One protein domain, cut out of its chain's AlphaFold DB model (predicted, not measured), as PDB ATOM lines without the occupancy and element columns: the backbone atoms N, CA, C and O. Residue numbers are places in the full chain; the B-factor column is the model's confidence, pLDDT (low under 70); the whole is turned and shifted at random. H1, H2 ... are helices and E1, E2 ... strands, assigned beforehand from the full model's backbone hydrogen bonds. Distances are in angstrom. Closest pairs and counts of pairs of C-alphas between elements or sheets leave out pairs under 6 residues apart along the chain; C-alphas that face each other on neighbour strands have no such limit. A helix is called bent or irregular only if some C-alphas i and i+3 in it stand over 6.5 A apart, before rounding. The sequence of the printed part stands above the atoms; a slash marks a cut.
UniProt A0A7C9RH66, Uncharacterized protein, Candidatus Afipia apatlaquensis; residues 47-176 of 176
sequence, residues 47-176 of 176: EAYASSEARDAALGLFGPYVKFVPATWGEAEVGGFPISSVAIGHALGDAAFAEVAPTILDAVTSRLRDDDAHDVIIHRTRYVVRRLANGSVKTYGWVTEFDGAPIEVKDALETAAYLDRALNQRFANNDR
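AT A GLANCE: This is residues 47 to 176 of the 176 residues of an uncharacterized protein of Candidatus Afipia apatlaquensis (UniProt A0A7C9RH66). A long helix, H4, crosses slantwise over one face of a small, strongly twisted sheet of three strands, E2, E3 and E4, while H3 runs along its E2 side. Short H1 and H2 lie away from this core, strung on long loops, with residues 60 to 67 sticking out at one end. The printed part has 130 residues, with four named helices and four named strands in the order E1 H1 H2 H3 E2 E3 E4 H4; the sheet's order is E2, E3, E4, antiparallel, and the class is mixed, helices and strands. The whole is compact, with a radius of gyration of the C-alphas of 15.1 A and spans of 51 by 36 by 23 A.

IN THESE COORDINATES: E1, residues 47 to 49, begins at C-alpha 47 (260.888, 327.391, 423.786). H1 holds residues 52 to 59 and H2 residues 73 to 78. H3, residues 97 to 111, is 20.7 A long and irregular, but only just: C-alphas 99 and 102 are 7.0 A apart. E2, residues 117 to 122, measures 16.3 A; E3, residues 125 to 131, 19.5 A; E4, residues 137 to 144, 21.1 A, and it bends by 53 degrees at residue 140. H4, residues 153 to 174, runs 31.8 A from (267.039, 320.164, 403.193) to (286.551, 325.498, 427.668).

HOW THE PARTS SIT: E2, E3 and E4 form a meander, each strand the antiparallel neighbour of the one before, in two hairpins. N 120 and O 127 are 2.9 A apart between E2 and E3; N 138 and O 130 are 2.8 A apart between E4 and E3, both within hydrogen-bond range. With H3 and H4 on one face, the sheet makes two layers. H4 is over E3 and E4 at a height over the sheet of 7.8 A, slantwise at 40 degrees to E3 on the local plane; its closest C-alphas to E4 are those of Asp 164 and Lys 138, 5.3 A. H3 runs along E2, at 10 degrees on the local plane and a height over the sheet of 9.5 A; the closest C-alphas, of Val 108 and His 118, are 7.3 A apart. H3, with residues 105 to 109 alone, touches H4 at a steep tilt of 59 degrees, the same way; the closest C-alphas, of Thr 109 and Leu 167, are 6.3 A apart. E1 pairs with no named strand, but its residues 47 to 48 pair in parallel with residues 87 to 88. H1 and H2 are not on the sheet and are apart from each other. Each O i to N i+4 pair is within hydrogen-bond range in H1, H2 and H4, and 8 of 11 are in H3.

THE WHOLE: The C-alphas farthest apart, of Pro 64 and Asn 134, are 50.9 A apart. The printed part has no cut, and the links H1 to H2 and H2 to H3 are long. Mean pLDDT of the printed part is 86.1; residues 60 to 67, 69, 78 to 80, 146 to 148 and 174 to 176 are under 70.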
ATOM      1  N   GLU A  47     260.266 326.709 424.925       82.88
ATOM      2  CA  GLU A  47     260.888 327.391 423.786       82.88
ATOM      3  C   GLU A  47     261.181 328.856 424.125       82.88
ATOM      4  O   GLU A  47     260.348 329.539 424.718       82.88
ATOM      5  N   ALA A  48     262.371 329.343 423.779       86.69
ATOM      6  CA  ALA A  48     262.826 330.687 424.107       86.69
ATOM      7  C   ALA A  48     262.874 331.603 422.879       86.69
ATOM      8  O   ALA A  48     263.410 331.249 421.824       86.69
ATOM      9  N   TYR A  49     262.378 332.827 423.064       87.50
ATOM     10  CA  TYR A  49     262.376 333.900 422.071       87.50
ATOM     11  C   TYR A  49     262.956 335.190 422.662       87.50
ATOM     12  O   TYR A  49     262.646 335.530 423.799       87.50
ATOM     13  N   ALA A  50     263.721 335.949 421.871       88.69
ATOM     14  CA  ALA A  50     264.250 337.266 422.249       88.69
ATOM     15  C   ALA A  50     263.186 338.331 422.614       88.69
ATOM     16  O   ALA A  50     263.493 339.295 423.307       88.69
ATOM     17  N   SER A  51     261.933 338.190 422.161       84.94
ATOM     18  CA  SER A  51     260.845 339.101 422.541       84.94
ATOM     19  C   SER A  51     259.474 338.414 422.498       84.94
ATOM     20  O   SER A  51     259.324 337.334 421.916       84.94
ATOM     21  N   SER A  52     258.461 339.036 423.115       80.31
ATOM     22  CA  SER A  52     257.077 338.534 423.042       80.31
ATOM     23  C   SER A  52     256.498 338.679 421.636       80.31
ATOM     24  O   SER A  52     255.780 337.797 421.187       80.31
ATOM     25  N   GLU A  53     256.857 339.743 420.920       83.62
ATOM     26  CA  GLU A  53     256.447 339.980 419.535       83.62
ATOM     27  C   GLU A  53     257.013 338.903 418.606       83.62
ATOM     28  O   GLU A  53     256.293 338.389 417.757       83.62
ATOM     29  N   ALA A  54     258.281 338.520 418.792       83.00
ATOM     30  CA  ALA A  54     258.894 337.436 418.030       83.00
ATOM     31  C   ALA A  54     258.215 336.089 418.297       83.00
ATOM     32  O   ALA A  54     257.932 335.342 417.361       83.00
ATOM     33  N   ARG A  55     257.917 335.801 419.570       84.56
ATOM     34  CA  ARG A  55     257.139 334.623 419.957       84.56
ATOM     35  C   ARG A  55     255.773 334.630 419.268       84.56
ATOM     36  O   ARG A  55     255.419 333.647 418.633       84.56
ATOM     37  N   ASP A  56     255.017 335.718 419.378       79.56
ATOM     38  CA  ASP A  56     253.654 335.801 418.836       79.56
ATOM     39  C   ASP A  56     253.643 335.751 417.301       79.56
ATOM     40  O   ASP A  56     252.718 335.202 416.709       79.56
ATOM     41  N   ALA A  57     254.690 336.255 416.642       80.06
ATOM     42  CA  ALA A  57     254.865 336.123 415.199       80.06
ATOM     43  C   ALA A  57     255.152 334.673 414.771       80.06
ATOM     44  O   ALA A  57     254.597 334.211 413.775       80.06
ATOM     45  N   ALA A  58     256.000 333.954 415.514       76.94
ATOM     46  CA  ALA A  58     256.383 332.577 415.199       76.94
ATOM     47  C   ALA A  58     255.289 331.561 415.551       76.94
ATOM     48  O   ALA A  58     255.069 330.580 414.842       76.94
ATOM     49  N   LEU A  59     254.614 331.786 416.673       74.31
ATOM     50  CA  LEU A  59     253.637 330.860 417.217       74.31
ATOM     51  C   LEU A  59     252.187 331.202 416.825       74.31
ATOM     52  O   LEU A  59     251.315 330.339 416.915       74.31
ATOM     53  N   GLY A  60     251.932 332.436 416.387       69.94
ATOM     54  CA  GLY A  60     250.593 332.975 416.179       69.94
ATOM     55  C   GLY A  60     249.955 333.510 417.465       69.94
ATOM     56  O   GLY A  60     250.467 333.349 418.575       69.94
ATOM     57  N   LEU A  61     248.799 334.161 417.313       62.59
ATOM     58  CA  LEU A  61     247.992 334.580 418.455       62.59
ATOM     59  C   LEU A  61     247.393 333.345 419.119       62.59
ATOM     60  O   LEU A  61     246.575 332.642 418.525       62.59
ATOM     61  N   PHE A  62     247.748 333.121 420.374       63.28
ATOM     62  CA  PHE A  62     247.037 332.146 421.177       63.28
ATOM     63  C   PHE A  62     245.759 332.781 421.714       63.28
ATOM     64  O   PHE A  62     245.746 333.941 422.127       63.28
ATOM     65  N   GLY A  63     244.665 332.019 421.673       59.78
ATOM     66  CA  GLY A  63     243.379 332.455 422.209       59.78
ATOM     67  C   GLY A  63     243.443 332.777 423.712       59.78
ATOM     68  O   GLY A  63     244.472 332.571 424.358       59.78
ATOM     69  N   PRO A  64     242.326 333.208 424.324       63.25
ATOM     70  CA  PRO A  64     242.286 333.680 425.718       63.25
ATOM     71  C   PRO A  64     242.653 332.615 426.773       63.25
ATOM     72  O   PRO A  64     242.680 332.908 427.966       63.25
ATOM     73  N   TYR A  65     242.922 331.384 426.343       59.12
ATOM     74  CA  TYR A  65     243.181 330.214 427.174       59.12
ATOM     75  C   TYR A  65     244.671 329.877 427.318       59.12
ATOM     76  O   TYR A  65     245.013 328.890 427.968       59.12
ATOM     77  N   VAL A  66     245.567 330.687 426.742       64.06
ATOM     78  CA  VAL A  66     247.019 330.529 426.886       64.06
ATOM     79  C   VAL A  66     247.623 331.817 427.418       64.06
ATOM     80  O   VAL A  66     247.448 332.895 426.852       64.06
ATOM     81  N   LYS A  67     248.384 331.692 428.503       66.75
ATOM     82  CA  LYS A  67     249.200 332.776 429.043       66.75
ATOM     83  C   LYS A  67     250.670 332.400 428.949       66.75
ATOM     84  O   LYS A  67     251.082 331.380 429.496       66.75
ATOM     85  N   PHE A  68     251.453 333.269 428.321       70.75
ATOM     86  CA  PHE A  68     252.907 333.209 428.385       70.75
ATOM     87  C   PHE A  68     253.395 333.947 429.617       70.75
ATOM     88  O   PHE A  68     253.060 335.115 429.829       70.75
ATOM     89  N   VAL A  69     254.177 333.257 430.436       68.31
ATOM     90  CA  VAL A  69     254.796 333.835 431.624       68.31
ATOM     91  C   VAL A  69     256.267 334.075 431.292       68.31
ATOM     92  O   VAL A  69     256.982 333.104 431.052       68.31
ATOM     93  N   PRO A  70     256.728 335.338 431.227       71.56
ATOM     94  CA  PRO A  70     258.150 335.624 431.094       71.56
ATOM     95  C   PRO A  70     258.917 334.996 432.259       71.56
ATOM     96  O   PRO A  70     258.472 335.104 433.402       71.56
ATOM     97  N   ALA A  71     260.049 334.363 431.966       71.06
ATOM     98  CA  ALA A  71     260.918 333.754 432.962       71.06
ATOM     99  C   ALA A  71     262.382 334.014 432.601       71.06
ATOM    100  O   ALA A  71     262.763 334.006 431.430       71.06
ATOM    101  N   THR A  72     263.202 334.241 433.616       78.81
ATOM    102  CA  THR A  72     264.661 334.234 433.503       78.81
ATOM    103  C   THR A  72     265.177 332.801 433.345       78.81
ATOM    104  O   THR A  72     264.505 331.833 433.707       78.81
ATOM    105  N   TRP A  73     266.417 332.643 432.871       80.88
ATOM    106  CA  TRP A  73     267.073 331.331 432.803       80.88
ATOM    107  C   TRP A  73     267.149 330.627 434.167       80.88
ATOM    108  O   TRP A  73     266.986 329.415 434.250       80.88
ATOM    109  N   GLY A  74     267.352 331.387 435.250       75.56
ATOM    110  CA  GLY A  74     267.368 330.834 436.606       75.56
ATOM    111  C   GLY A  74     265.994 330.345 437.068       75.56
ATOM    112  O   GLY A  74     265.890 329.277 437.664       75.56
ATOM    113  N   GLU A  75     264.928 331.090 436.765       72.31
ATOM    114  CA  GLU A  75     263.552 330.665 437.061       72.31
ATOM    115  C   GLU A  75     263.152 329.422 436.261       72.31
ATOM    116  O   GLU A  75     262.454 328.559 436.791       72.31
ATOM    117  N   ALA A  76     263.628 329.295 435.020       71.94
ATOM    118  CA  ALA A  76     263.452 328.089 434.220       71.94
ATOM    119  C   ALA A  76     264.081 326.850 434.880       71.94
ATOM    120  O   ALA A  76     263.391 325.847 435.071       71.94
ATOM    121  N   GLU A  77     265.347 326.939 435.299       73.38
ATOM    122  CA  GLU A  77     266.058 325.854 435.995       73.38
ATOM    123  C   GLU A  77     265.349 325.456 437.298       73.38
ATOM    124  O   GLU A  77     265.070 324.279 437.531       73.38
ATOM    125  N   VAL A  78     264.970 326.439 438.125       68.69
ATOM    126  CA  VAL A  78     264.193 326.207 439.360       68.69
ATOM    127  C   VAL A  78     262.839 325.560 439.058       68.69
ATOM    128  O   VAL A  78     262.361 324.725 439.826       68.69
ATOM    129  N   GLY A  79     262.232 325.911 437.924       66.00
ATOM    130  CA  GLY A  79     260.996 325.324 437.416       66.00
ATOM    131  C   GLY A  79     261.140 323.901 436.863       66.00
ATOM    132  O   GLY A  79     260.142 323.344 436.405       66.00
ATOM    133  N   GLY A  80     262.340 323.311 436.903       68.38
ATOM    134  CA  GLY A  80     262.613 321.964 436.402       68.38
ATOM    135  C   GLY A  80     262.861 321.905 434.895       68.38
ATOM    136  O   GLY A  80     262.699 320.841 434.299       68.38
ATOM    137  N   PHE A  81     263.240 323.026 434.281       74.56
ATOM    138  CA  PHE A  81     263.588 323.115 432.868       74.56
ATOM    139  C   PHE A  81     265.080 323.401 432.691       74.56
ATOM    140  O   PHE A  81     265.471 324.570 432.688       74.56
ATOM    141  N   PRO A  82     265.907 322.357 432.500       83.00
ATOM    142  CA  PRO A  82     267.319 322.540 432.203       83.00
ATOM    143  C   PRO A  82     267.499 323.414 430.965       83.00
ATOM    144  O   PRO A  82     266.877 323.149 429.934       83.00
ATOM    145  N   ILE A  83     268.385 324.409 431.034       88.19
ATOM    146  CA  ILE A  83     268.667 325.336 429.927       88.19
ATOM    147  C   ILE A  83     269.110 324.568 428.674       88.19
ATOM    148  O   ILE A  83     268.759 324.946 427.559       88.19
ATOM    149  N   SER A  84     269.823 323.450 428.842       90.44
ATOM    150  CA  SER A  84     270.245 322.581 427.738       90.44
ATOM    151  C   SER A  84     269.081 321.938 426.980       90.44
ATOM    152  O   SER A  84     269.261 321.521 425.841       90.44
ATOM    153  N   SER A  85     267.901 321.843 427.590       85.12
ATOM    154  CA  SER A  85     266.692 321.267 426.992       85.12
ATOM    155  C   SER A  85     265.722 322.333 426.471       85.12
ATOM    156  O   SER A  85     264.632 321.995 426.017       85.12
ATOM    157  N   VAL A  86     266.078 323.617 426.546       86.12
ATOM    158  CA  VAL A  86     265.244 324.701 426.017       86.12
ATOM    159  C   VAL A  86     265.403 324.772 424.499       86.12
ATOM    160  O   VAL A  86     266.517 324.784 423.980       86.12
ATOM    161  N   ALA A  87     264.287 324.839 423.777       88.50
ATOM    162  CA  ALA A  87     264.270 325.047 422.337       88.50
ATOM    163  C   ALA A  87     264.576 326.511 421.982       88.50
ATOM    164  O   ALA A  87     264.141 327.444 422.658       88.50
ATOM    165  N   ILE A  88     265.300 326.724 420.887       91.69
ATOM    166  CA  ILE A  88     265.562 328.047 420.318       91.69
ATOM    167  C   ILE A  88     264.454 328.341 419.306       91.69
ATOM    168  O   ILE A  88     264.394 327.691 418.265       91.69
ATOM    169  N   GLY A  89     263.592 329.324 419.579       88.50
ATOM    170  CA  GLY A  89     262.449 329.629 418.704       88.50
ATOM    171  C   GLY A  89     262.804 330.330 417.388       88.50
ATOM    172  O   GLY A  89     262.029 330.328 416.432       88.50
ATOM    173  N   HIS A  90     264.002 330.907 417.320       91.12
ATOM    174  CA  HIS A  90     264.511 331.636 416.156       91.12
ATOM    175  C   HIS A  90     265.204 330.703 415.166       91.12
ATOM    176  O   HIS A  90     265.883 329.761 415.579       91.12
ATOM    177  N   ALA A  91     265.068 330.975 413.870       92.31
ATOM    178  CA  ALA A  91     265.784 330.250 412.830       92.31
ATOM    179  C   ALA A  91     267.244 330.706 412.747       92.31
ATOM    180  O   ALA A  91     267.609 331.821 413.134       92.31
ATOM    181  N   LEU A  92     268.108 329.845 412.205       94.06
ATOM    182  CA  LEU A  92     269.470 330.255 411.889       94.06
ATOM    183  C   LEU A  92     269.435 331.349 410.809       94.06
ATOM    184  O   LEU A  92     268.902 331.140 409.726       94.06
ATOM    185  N   GLY A  93     270.042 332.501 411.103       90.62
ATOM    186  CA  GLY A  93     270.033 333.678 410.226       90.62
ATOM    187  C   GLY A  93     269.162 334.823 410.747       90.62
ATOM    188  O   GLY A  93     269.405 335.971 410.372       90.62
ATOM    189  N   ASP A  94     268.239 334.547 411.672       91.75
ATOM    190  CA  ASP A  94     267.502 335.592 412.380       91.75
ATOM    191  C   ASP A  94     268.448 336.367 413.302       91.75
ATOM    192  O   ASP A  94     269.226 335.779 414.055       91.75
ATOM    193  N   ALA A  95     268.367 337.700 413.306       88.50
ATOM    194  CA  ALA A  95     269.206 338.523 414.184       88.50
ATOM    195  C   ALA A  95     269.019 338.154 415.671       88.50
ATOM    196  O   ALA A  95     269.986 338.072 416.425       88.50
ATOM    197  N   ALA A  96     267.781 337.837 416.052       90.19
ATOM    198  CA  ALA A  96     267.395 337.437 417.400       90.19
ATOM    199  C   ALA A  96     267.882 336.028 417.800       90.19
ATOM    200  O   ALA A  96     267.922 335.704 418.989       90.19
ATOM    201  N   PHE A  97     268.319 335.194 416.847       93.31
ATOM    202  CA  PHE A  97     268.942 333.904 417.149       93.31
ATOM    203  C   PHE A  97     270.195 334.078 418.015       93.31
ATOM    204  O   PHE A  97     270.404 333.330 418.971       93.31
ATOM    205  N   ALA A  98     271.009 335.095 417.715       91.69
ATOM    206  CA  ALA A  98     272.256 335.370 418.423       91.69
ATOM    207  C   ALA A  98     272.049 335.814 419.882       91.69
ATOM    208  O   ALA A  98     272.989 335.745 420.670       91.69
ATOM    209  N   GLU A  99     270.838 336.234 420.251       90.00
ATOM    210  CA  GLU A  99     270.501 336.645 421.617       90.00
ATOM    211  C   GLU A  99     270.132 335.453 422.510       90.00
ATOM    212  O   GLU A  99     270.386 335.481 423.711       90.00
ATOM    213  N   VAL A 100     269.564 334.392 421.925       90.06
ATOM    214  CA  VAL A 100     269.031 333.231 422.660       90.06
ATOM    215  C   VAL A 100     269.975 332.031 422.591       90.06
ATOM    216  O   VAL A 100     270.242 331.368 423.594       90.06
ATOM    217  N   ALA A 101     270.496 331.737 421.398       94.75
ATOM    218  CA  ALA A 101     271.236 330.512 421.136       94.75
ATOM    219  C   ALA A 101     272.506 330.339 421.989       94.75
ATOM    220  O   ALA A 101     272.749 329.211 422.416       94.75
ATOM    221  N   PRO A 102     273.329 331.376 422.274       94.88
ATOM    222  CA  PRO A 102     274.578 331.169 423.001       94.88
ATOM    223  C   PRO A 102     274.398 330.507 424.368       94.88
ATOM    224  O   PRO A 102     275.068 329.512 424.630       94.88
ATOM    225  N   THR A 103     273.450 330.990 425.175       93.19
ATOM    226  CA  THR A 103     273.173 330.461 426.519       93.19
ATOM    227  C   THR A 103     272.741 328.996 426.481       93.19
ATOM    228  O   THR A 103     273.248 328.178 427.250       93.19
ATOM    229  N   ILE A 104     271.860 328.636 425.545       93.81
ATOM    230  CA  ILE A 104     271.394 327.253 425.377       93.81
ATOM    231  C   ILE A 104     272.533 326.356 424.886       93.81
ATOM    232  O   ILE A 104     272.751 325.277 425.433       93.81
ATOM    233  N   LEU A 105     273.314 326.801 423.898       96.75
ATOM    234  CA  LEU A 105     274.425 326.017 423.352       96.75
ATOM    235  C   LEU A 105     275.565 325.823 424.366       96.75
ATOM    236  O   LEU A 105     276.217 324.777 424.353       96.75
ATOM    237  N   ASP A 106     275.796 326.783 425.264       95.50
ATOM    238  CA  ASP A 106     276.746 326.641 426.376       95.50
ATOM    239  C   ASP A 106     276.278 325.570 427.378       95.50
ATOM    240  O   ASP A 106     277.066 324.715 427.806       95.50
ATOM    241  N   ALA A 107     274.978 325.548 427.693       93.88
ATOM    242  CA  ALA A 107     274.377 324.518 428.536       93.88
ATOM    243  C   ALA A 107     274.395 323.131 427.866       93.88
ATOM    244  O   ALA A 107     274.763 322.146 428.505       93.88
ATOM    245  N   VAL A 108     274.082 323.041 426.567       95.69
ATOM    246  CA  VAL A 108     274.192 321.795 425.781       95.69
ATOM    247  C   VAL A 108     275.630 321.286 425.757       95.69
ATOM    248  O   VAL A 108     275.862 320.096 425.945       95.69
ATOM    249  N   THR A 109     276.613 322.172 425.581       95.69
ATOM    250  CA  THR A 109     278.036 321.797 425.624       95.69
ATOM    251  C   THR A 109     278.404 321.205 426.980       95.69
ATOM    252  O   THR A 109     279.079 320.180 427.034       95.69
ATOM    253  N   SER A 110     277.950 321.826 428.073       93.75
ATOM    254  CA  SER A 110     278.155 321.295 429.426       93.75
ATOM    255  C   SER A 110     277.512 319.915 429.584       93.75
ATOM    256  O   SER A 110     278.163 319.001 430.074       93.75
ATOM    257  N   ARG A 111     276.285 319.729 429.083       92.19
ATOM    258  CA  ARG A 111     275.566 318.449 429.142       92.19
ATOM    259  C   ARG A 111     276.267 317.331 428.364       92.19
ATOM    260  O   ARG A 111     276.413 316.227 428.876       92.19
ATOM    261  N   LEU A 112     276.769 317.630 427.166       93.88
ATOM    262  CA  LEU A 112     277.508 316.688 426.313       93.88
ATOM    263  C   LEU A 112     278.885 316.274 426.875       93.88
ATOM    264  O   LEU A 112     279.596 315.475 426.262       93.88
ATOM    265  N   ARG A 113     279.323 316.839 428.008       90.56
ATOM    266  CA  ARG A 113     280.501 316.331 428.729       90.56
ATOM    267  C   ARG A 113     280.185 315.039 429.475       90.56
ATOM    268  O   ARG A 113     281.070 314.188 429.548       90.56
ATOM    269  N   ASP A 114     278.952 314.917 429.955       89.25
ATOM    270  CA  ASP A 114     278.470 313.788 430.748       89.25
ATOM    271  C   ASP A 114     277.676 312.780 429.898       89.25
ATOM    272  O   ASP A 114     277.718 311.584 430.178       89.25
ATOM    273  N   ASP A 115     277.008 313.252 428.838       88.88
ATOM    274  CA  ASP A 115     276.207 312.437 427.918       88.88
ATOM    275  C   ASP A 115     276.815 312.396 426.501       88.88
ATOM    276  O   ASP A 115     277.263 313.408 425.960       88.88
ATOM    277  N   ASP A 116     276.756 311.237 425.834       89.00
ATOM    278  CA  ASP A 116     277.273 311.075 424.462       89.00
ATOM    279  C   ASP A 116     276.363 311.692 423.384       89.00
ATOM    280  O   ASP A 116     276.770 311.857 422.230       89.00
ATOM    281  N   ALA A 117     275.115 312.011 423.725       94.06
ATOM    282  CA  ALA A 117     274.122 312.542 422.802       94.06
ATOM    283  C   ALA A 117     273.168 313.503 423.508       94.06
ATOM    284  O   ALA A 117     272.812 313.292 424.664       94.06
ATOM    285  N   HIS A 118     272.720 314.522 422.781       93.88
ATOM    286  CA  HIS A 118     271.705 315.459 423.246       93.88
ATOM    287  C   HIS A 118     270.894 315.978 422.058       93.88
ATOM    288  O   HIS A 118     271.395 316.025 420.933       93.88
ATOM    289  N   ASP A 119     269.649 316.374 422.299       93.12
ATOM    290  CA  ASP A 119     268.799 316.970 421.271       93.12
ATOM    291  C   ASP A 119     268.876 318.500 421.365       93.12
ATOM    292  O   ASP A 119     268.760 319.076 422.444       93.12
ATOM    293  N   VAL A 120     269.070 319.167 420.226       94.69
ATOM    294  CA  VAL A 120     269.010 320.632 420.113       94.69
ATOM    295  C   VAL A 120     267.854 320.989 419.201       94.69
ATOM    296  O   VAL A 120     267.817 320.555 418.054       94.69
ATOM    297  N   ILE A 121     266.911 321.783 419.692       92.00
ATOM    298  CA  ILE A 121     265.750 322.203 418.906       92.00
ATOM    299  C   ILE A 121     265.971 323.649 418.466       92.00
ATOM    300  O   ILE A 121     266.148 324.530 419.305       92.00
ATOM    301  N   ILE A 122     265.979 323.883 417.154       92.75
ATOM    302  CA  ILE A 122     266.069 325.212 416.538       92.75
ATOM    303  C   ILE A 122     264.889 325.364 415.595       92.75
ATOM    304  O   ILE A 122     264.715 324.538 414.701       92.75
ATOM    305  N   HIS A 123     264.095 326.413 415.797       89.81
ATOM    306  CA  HIS A 123     262.943 326.753 414.971       89.81
ATOM    307  C   HIS A 123     262.065 325.529 414.688       89.81
ATOM    308  O   HIS A 123     261.838 325.132 413.543       89.81
ATOM    309  N   ARG A 124     261.658 324.864 415.780       86.00
ATOM    310  CA  ARG A 124     260.832 323.647 415.767       86.00
ATOM    311  C   ARG A 124     261.411 322.473 414.976       86.00
ATOM    312  O   ARG A 124     260.702 321.527 414.661       86.00
ATOM    313  N   THR A 125     262.701 322.494 414.671       89.94
ATOM    314  CA  THR A 125     263.411 321.364 414.085       89.94
ATOM    315  C   THR A 125     264.361 320.808 415.130       89.94
ATOM    316  O   THR A 125     265.225 321.516 415.647       89.94
ATOM    317  N   ARG A 126     264.184 319.535 415.472       92.88
ATOM    318  CA  ARG A 126     265.039 318.825 416.416       92.88
ATOM    319  C   ARG A 126     266.239 318.255 415.685       92.88
ATOM    320  O   ARG A 126     266.068 317.515 414.723       92.88
ATOM    321  N   TYR A 127     267.433 318.560 416.171       95.88
ATOM    322  CA  TYR A 127     268.715 318.070 415.684       95.88
ATOM    323  C   TYR A 127     269.342 317.160 416.735       95.88
ATOM    324  O   TYR A 127     269.528 317.566 417.881       95.88
ATOM    325  N   VAL A 128     269.714 315.943 416.338       95.62
ATOM    326  CA  VAL A 128     270.412 315.010 417.233       95.62
ATOM    327  C   VAL A 128     271.906 315.288 417.145       95.62
ATOM    328  O   VAL A 128     272.532 314.983 416.123       95.62
ATOM    329  N   VAL A 129     272.491 315.841 418.207       97.12
ATOM    330  CA  VAL A 129     273.938 316.070 418.303       97.12
ATOM    331  C   VAL A 129     274.580 314.993 419.166       97.12
ATOM    332  O   VAL A 129     274.022 314.558 420.170       97.12
ATOM    333  N   ARG A 130     275.760 314.523 418.766       96.81
ATOM    334  CA  ARG A 130     276.514 313.507 419.503       96.81
ATOM    335  C   ARG A 130     277.963 313.897 419.647       96.81
ATOM    336  O   ARG A 130     278.572 314.391 418.697       96.81
ATOM    337  N   ARG A 131     278.521 313.608 420.815       95.25
ATOM    338  CA  ARG A 131     279.956 313.658 421.046       95.25
ATOM    339  C   ARG A 131     280.571 312.330 420.617       95.25
ATOM    340  O   ARG A 131     280.072 311.254 420.922       95.25
ATOM    341  N   LEU A 132     281.644 312.414 419.851       93.38
ATOM    342  CA  LEU A 132     282.368 311.269 419.327       93.38
ATOM    343  C   LEU A 132     283.519 310.891 420.250       93.38
ATOM    344  O   LEU A 132     284.030 311.712 421.006       93.38
ATOM    345  N   ALA A 133     284.000 309.654 420.110       90.62
ATOM    346  CA  ALA A 133     285.133 309.143 420.881       90.62
ATOM    347  C   ALA A 133     286.419 309.980 420.712       90.62
ATOM    348  O   ALA A 133     287.270 309.996 421.594       90.62
ATOM    349  N   ASN A 134     286.562 310.701 419.593       90.19
ATOM    350  CA  ASN A 134     287.676 311.625 419.356       90.19
ATOM    351  C   ASN A 134     287.477 313.013 420.009       90.19
ATOM    352  O   ASN A 134     288.249 313.927 419.733       90.19
ATOM    353  N   GLY A 135     286.422 313.191 420.807       89.69
ATOM    354  CA  GLY A 135     286.069 314.434 421.489       89.69
ATOM    355  C   GLY A 135     285.284 315.441 420.646       89.69
ATOM    356  O   GLY A 135     284.751 316.389 421.216       89.69
ATOM    357  N   SER A 136     285.175 315.245 419.327       94.00
ATOM    358  CA  SER A 136     284.431 316.156 418.448       94.00
ATOM    359  C   SER A 136     282.920 315.939 418.521       94.00
ATOM    360  O   SER A 136     282.460 314.839 418.807       94.00
ATOM    361  N   VAL A 137     282.143 316.980 418.232       96.25
ATOM    362  CA  VAL A 137     280.675 316.913 418.171       96.25
ATOM    363  C   VAL A 137     280.192 316.871 416.725       96.25
ATOM    364  O   VAL A 137     280.730 317.580 415.869       96.25
ATOM    365  N   LYS A 138     279.175 316.046 416.457       97.81
ATOM    366  CA  LYS A 138     278.526 315.910 415.152       97.81
ATOM    367  C   LYS A 138     277.010 315.820 415.247       97.81
ATOM    368  O   LYS A 138     276.476 315.153 416.128       97.81
ATOM    369  N   THR A 139     276.336 316.441 414.290       97.81
ATOM    370  CA  THR A 139     274.887 316.377 414.090       97.81
ATOM    371  C   THR A 139     274.548 315.223 413.145       97.81
ATOM    372  O   THR A 139     275.115 315.125 412.057       97.81
ATOM    373  N   TYR A 140     273.643 314.331 413.555       92.56
ATOM    374  CA  TYR A 140     273.377 313.054 412.867       92.56
ATOM    375  C   TYR A 140     272.071 313.003 412.080       92.56
ATOM    376  O   TYR A 140     271.863 312.091 411.284       92.56
ATOM    377  N   GLY A 141     271.187 313.963 412.302       91.75
ATOM    378  CA  GLY A 141     269.902 314.021 411.633       91.75
ATOM    379  C   GLY A 141     269.035 315.099 412.241       91.75
ATOM    380  O   GLY A 141     269.373 315.674 413.281       91.75
ATOM    381  N   TRP A 142     267.923 315.349 411.570       94.62
ATOM    382  CA  TRP A 142     266.921 316.284 412.027       94.62
ATOM    383  C   TRP A 142     265.521 315.771 411.739       94.62
ATOM    384  O   TRP A 142     265.309 314.951 410.843       94.62
ATOM    385  N   VAL A 143     264.567 316.278 412.505       90.38
ATOM    386  CA  VAL A 143     263.144 316.079 412.270       90.38
ATOM    387  C   VAL A 143     262.416 317.377 412.589       90.38
ATOM    388  O   VAL A 143     262.697 318.022 413.599       90.38
ATOM    389  N   THR A 144     261.521 317.791 411.698       86.00
ATOM    390  CA  THR A 144     260.610 318.899 411.981       86.00
ATOM    391  C   THR A 144     259.567 318.406 412.975       86.00
ATOM    392  O   THR A 144     258.910 317.393 412.742       86.00
ATOM    393  N   GLU A 145     259.455 319.104 414.093       77.19
ATOM    394  CA  GLU A 145     258.510 318.828 415.166       77.19
ATOM    395  C   GLU A 145     257.248 319.695 414.999       77.19
ATOM    396  O   GLU A 145     257.207 320.652 414.219       77.19
ATOM    397  N   PHE A 146     256.221 319.381 415.792       66.75
ATOM    398  CA  PHE A 146     255.066 320.258 416.038       66.75
ATOM    399  C   PHE A 146     254.214 320.587 414.801       66.75
ATOM    400  O   PHE A 146     253.733 321.714 414.669       66.75
ATOM    401  N   ASP A 147     254.069 319.623 413.886       61.53
ATOM    402  CA  ASP A 147     253.362 319.780 412.605       61.53
ATOM    403  C   ASP A 147     253.834 321.002 411.793       61.53
ATOM    404  O   ASP A 147     253.102 321.562 410.974       61.53
ATOM    405  N   GLY A 148     255.079 321.435 412.031       63.66
ATOM    406  CA  GLY A 148     255.706 322.512 411.285       63.66
ATOM    407  C   GLY A 148     255.837 322.160 409.805       63.66
ATOM    408  O   GLY A 148     255.918 320.989 409.422       63.66
ATOM    409  N   ALA A 149     255.895 323.192 408.959       75.62
ATOM    410  CA  ALA A 149     256.271 322.995 407.567       75.62
ATOM    411  C   ALA A 149     257.644 322.302 407.523       75.62
ATOM    412  O   ALA A 149     258.552 322.752 408.229       75.62
ATOM    413  N   PRO A 150     257.807 321.221 406.734       83.31
ATOM    414  CA  PRO A 150     259.087 320.543 406.621       83.31
ATOM    415  C   PRO A 150     260.191 321.543 406.298       83.31
ATOM    416  O   PRO A 150     260.062 322.332 405.361       83.31
ATOM    417  N   ILE A 151     261.266 321.510 407.081       89.62
ATOM    418  CA  ILE A 151     262.432 322.343 406.807       89.62
ATOM    419  C   ILE A 151     263.039 321.950 405.455       89.62
ATOM    420  O   ILE A 151     263.191 320.764 405.141       89.62
ATOM    421  N   GLU A 152     263.420 322.946 404.658       93.25
ATOM    422  CA  GLU A 152     264.161 322.709 403.425       93.25
ATOM    423  C   GLU A 152     265.488 322.009 403.739       93.25
ATOM    424  O   GLU A 152     266.221 322.383 404.658       93.25
ATOM    425  N   VAL A 153     265.836 320.988 402.950       93.44
ATOM    426  CA  VAL A 153     267.039 320.164 403.193       93.44
ATOM    427  C   VAL A 153     268.300 321.026 403.267       93.44
ATOM    428  O   VAL A 153     269.189 320.759 404.075       93.44
ATOM    429  N   LYS A 154     268.373 322.071 402.439       95.69
ATOM    430  CA  LYS A 154     269.483 323.023 402.439       95.69
ATOM    431  C   LYS A 154     269.614 323.724 403.796       95.69
ATOM    432  O   LYS A 154     270.694 323.694 404.379       95.69
ATOM    433  N   ASP A 155     268.526 324.285 404.309       94.69
ATOM    434  CA  ASP A 155     268.522 325.056 405.555       94.69
ATOM    435  C   ASP A 155     268.811 324.150 406.762       94.69
ATOM    436  O   ASP A 155     269.527 324.520 407.698       94.69
ATOM    437  N   ALA A 156     268.339 322.902 406.708       95.19
ATOM    438  CA  ALA A 156     268.647 321.905 407.719       95.19
ATOM    439  C   ALA A 156     270.129 321.505 407.734       95.19
ATOM    440  O   ALA A 156     270.730 321.410 408.807       95.19
ATOM    441  N   LEU A 157     270.743 321.321 406.560       97.06
ATOM    442  CA  LEU A 157     272.178 321.056 406.435       97.06
ATOM    443  C   LEU A 157     273.020 322.249 406.900       97.06
ATOM    444  O   LEU A 157     274.036 322.055 407.570       97.06
ATOM    445  N   GLU A 158     272.601 323.475 406.582       97.69
ATOM    446  CA  GLU A 158     273.260 324.695 407.056       97.69
ATOM    447  C   GLU A 158     273.200 324.803 408.586       97.69
ATOM    448  O   GLU A 158     274.222 325.063 409.228       97.69
ATOM    449  N   THR A 159     272.045 324.499 409.180       97.69
ATOM    450  CA  THR A 159     271.866 324.483 410.638       97.69
ATOM    451  C   THR A 159     272.692 323.388 411.310       97.69
ATOM    452  O   THR A 159     273.378 323.654 412.297       97.69
ATOM    453  N   ALA A 160     272.730 322.182 410.743       98.06
ATOM    454  CA  ALA A 160     273.580 321.099 411.235       98.06
ATOM    455  C   ALA A 160     275.076 321.470 411.178       98.06
ATOM    456  O   ALA A 160     275.813 321.278 412.146       98.06
ATOM    457  N   ALA A 161     275.532 322.073 410.075       98.12
ATOM    458  CA  ALA A 161     276.912 322.532 409.929       98.12
ATOM    459  C   ALA A 161     277.258 323.687 410.888       98.12
ATOM    460  O   ALA A 161     278.406 323.816 411.333       98.12
ATOM    461  N   TYR A 162     276.285 324.544 411.202       98.25
ATOM    462  CA  TYR A 162     276.421 325.549 412.249       98.25
ATOM    463  C   TYR A 162     276.585 324.897 413.626       98.25
ATOM    464  O   TYR A 162     277.556 325.216 414.311       98.25
ATOM    465  N   LEU A 163     275.706 323.961 414.006       98.25
ATOM    466  CA  LEU A 163     275.754 323.265 415.298       98.25
ATOM    467  C   LEU A 163     277.081 322.534 415.507       98.25
ATOM    468  O   LEU A 163     277.725 322.728 416.539       98.25
ATOM    469  N   ASP A 164     277.538 321.778 414.504       98.19
ATOM    470  CA  ASP A 164     278.847 321.122 414.518       98.19
ATOM    471  C   ASP A 164     279.951 322.124 414.877       98.19
ATOM    472  O   ASP A 164     280.734 321.918 415.804       98.19
ATOM    473  N   ARG A 165     280.017 323.247 414.161       98.12
ATOM    474  CA  ARG A 165     281.056 324.261 414.358       98.12
ATOM    475  C   ARG A 165     280.944 324.933 415.724       98.12
ATOM    476  O   ARG A 165     281.944 325.052 416.426       98.12
ATOM    477  N   ALA A 166     279.740 325.361 416.088       97.44
ATOM    478  CA  ALA A 166     279.458 326.124 417.294       97.44
ATOM    479  C   ALA A 166     279.730 325.315 418.569       97.44
ATOM    480  O   ALA A 166     280.269 325.866 419.530       97.44
ATOM    481  N   LEU A 167     279.390 324.023 418.583       97.25
ATOM    482  CA  LEU A 167     279.635 323.146 419.728       97.25
ATOM    483  C   LEU A 167     281.116 322.763 419.822       97.25
ATOM    484  O   LEU A 167     281.710 322.895 420.890       97.25
ATOM    485  N   ASN A 168     281.766 322.393 418.710       97.12
ATOM    486  CA  ASN A 168     283.204 322.088 418.725       97.12
ATOM    487  C   ASN A 168     284.056 323.289 419.177       97.12
ATOM    488  O   ASN A 168     285.020 323.112 419.918       97.12
ATOM    489  N   GLN A 169     283.696 324.515 418.780       96.50
ATOM    490  CA  GLN A 169     284.372 325.729 419.253       96.50
ATOM    491  C   GLN A 169     284.248 325.911 420.772       96.50
ATOM    492  O   GLN A 169     285.224 326.284 421.421       96.50
ATOM    493  N   ARG A 170     283.080 325.618 421.355       95.31
ATOM    494  CA  ARG A 170     282.861 325.708 422.808       95.31
ATOM    495  C   ARG A 170     283.666 324.670 423.579       95.31
ATOM    496  O   ARG A 170     284.266 325.006 424.594       95.31
ATOM    497  N   PHE A 171     283.746 323.440 423.073       91.62
ATOM    498  CA  PHE A 171     284.633 322.423 423.639       91.62
ATOM    499  C   PHE A 171     286.101 322.871 423.601       91.62
ATOM    500  O   PHE A 171     286.772 322.834 424.626       91.62
ATOM    501  N   ALA A 172     286.573 323.400 422.467       90.06
ATOM    502  CA  ALA A 172     287.955 323.861 422.325       90.06
ATOM    503  C   ALA A 172     288.314 325.060 423.225       90.06
ATOM    504  O   ALA A 172     289.465 325.189 423.642       90.06
ATOM    505  N   ASN A 173     287.355 325.948 423.501       84.75
ATOM    506  CA  ASN A 173     287.576 327.132 424.334       84.75
ATOM    507  C   ASN A 173     287.530 326.829 425.835       84.75
ATOM    508  O   ASN A 173     288.227 327.494 426.591       84.75
ATOM    509  N   ASN A 174     286.739 325.839 426.255       68.19
ATOM    510  CA  ASN A 174     286.551 325.498 427.668       68.19
ATOM    511  C   ASN A 174     287.571 324.474 428.198       68.19
ATOM    512  O   ASN A 174     287.597 324.217 429.396       68.19
ATOM    513  N   ASP A 175     288.391 323.884 427.324       59.34
ATOM    514  CA  ASP A 175     289.488 322.974 427.693       59.34
ATOM    515  C   ASP A 175     290.853 323.708 427.805       59.34
ATOM    516  O   ASP A 175     291.903 323.068 427.894       59.34
ATOM    517  N   ARG A 176     290.849 325.051 427.776       52.16
ATOM    518  CA  ARG A 176     292.010 325.935 427.995       52.16
ATOM    519  C   ARG A 176     291.940 326.607 429.358       52.16
ATOM    520  O   ARG A 176     293.029 326.813 429.936       52.16
TER     521      ARG A 176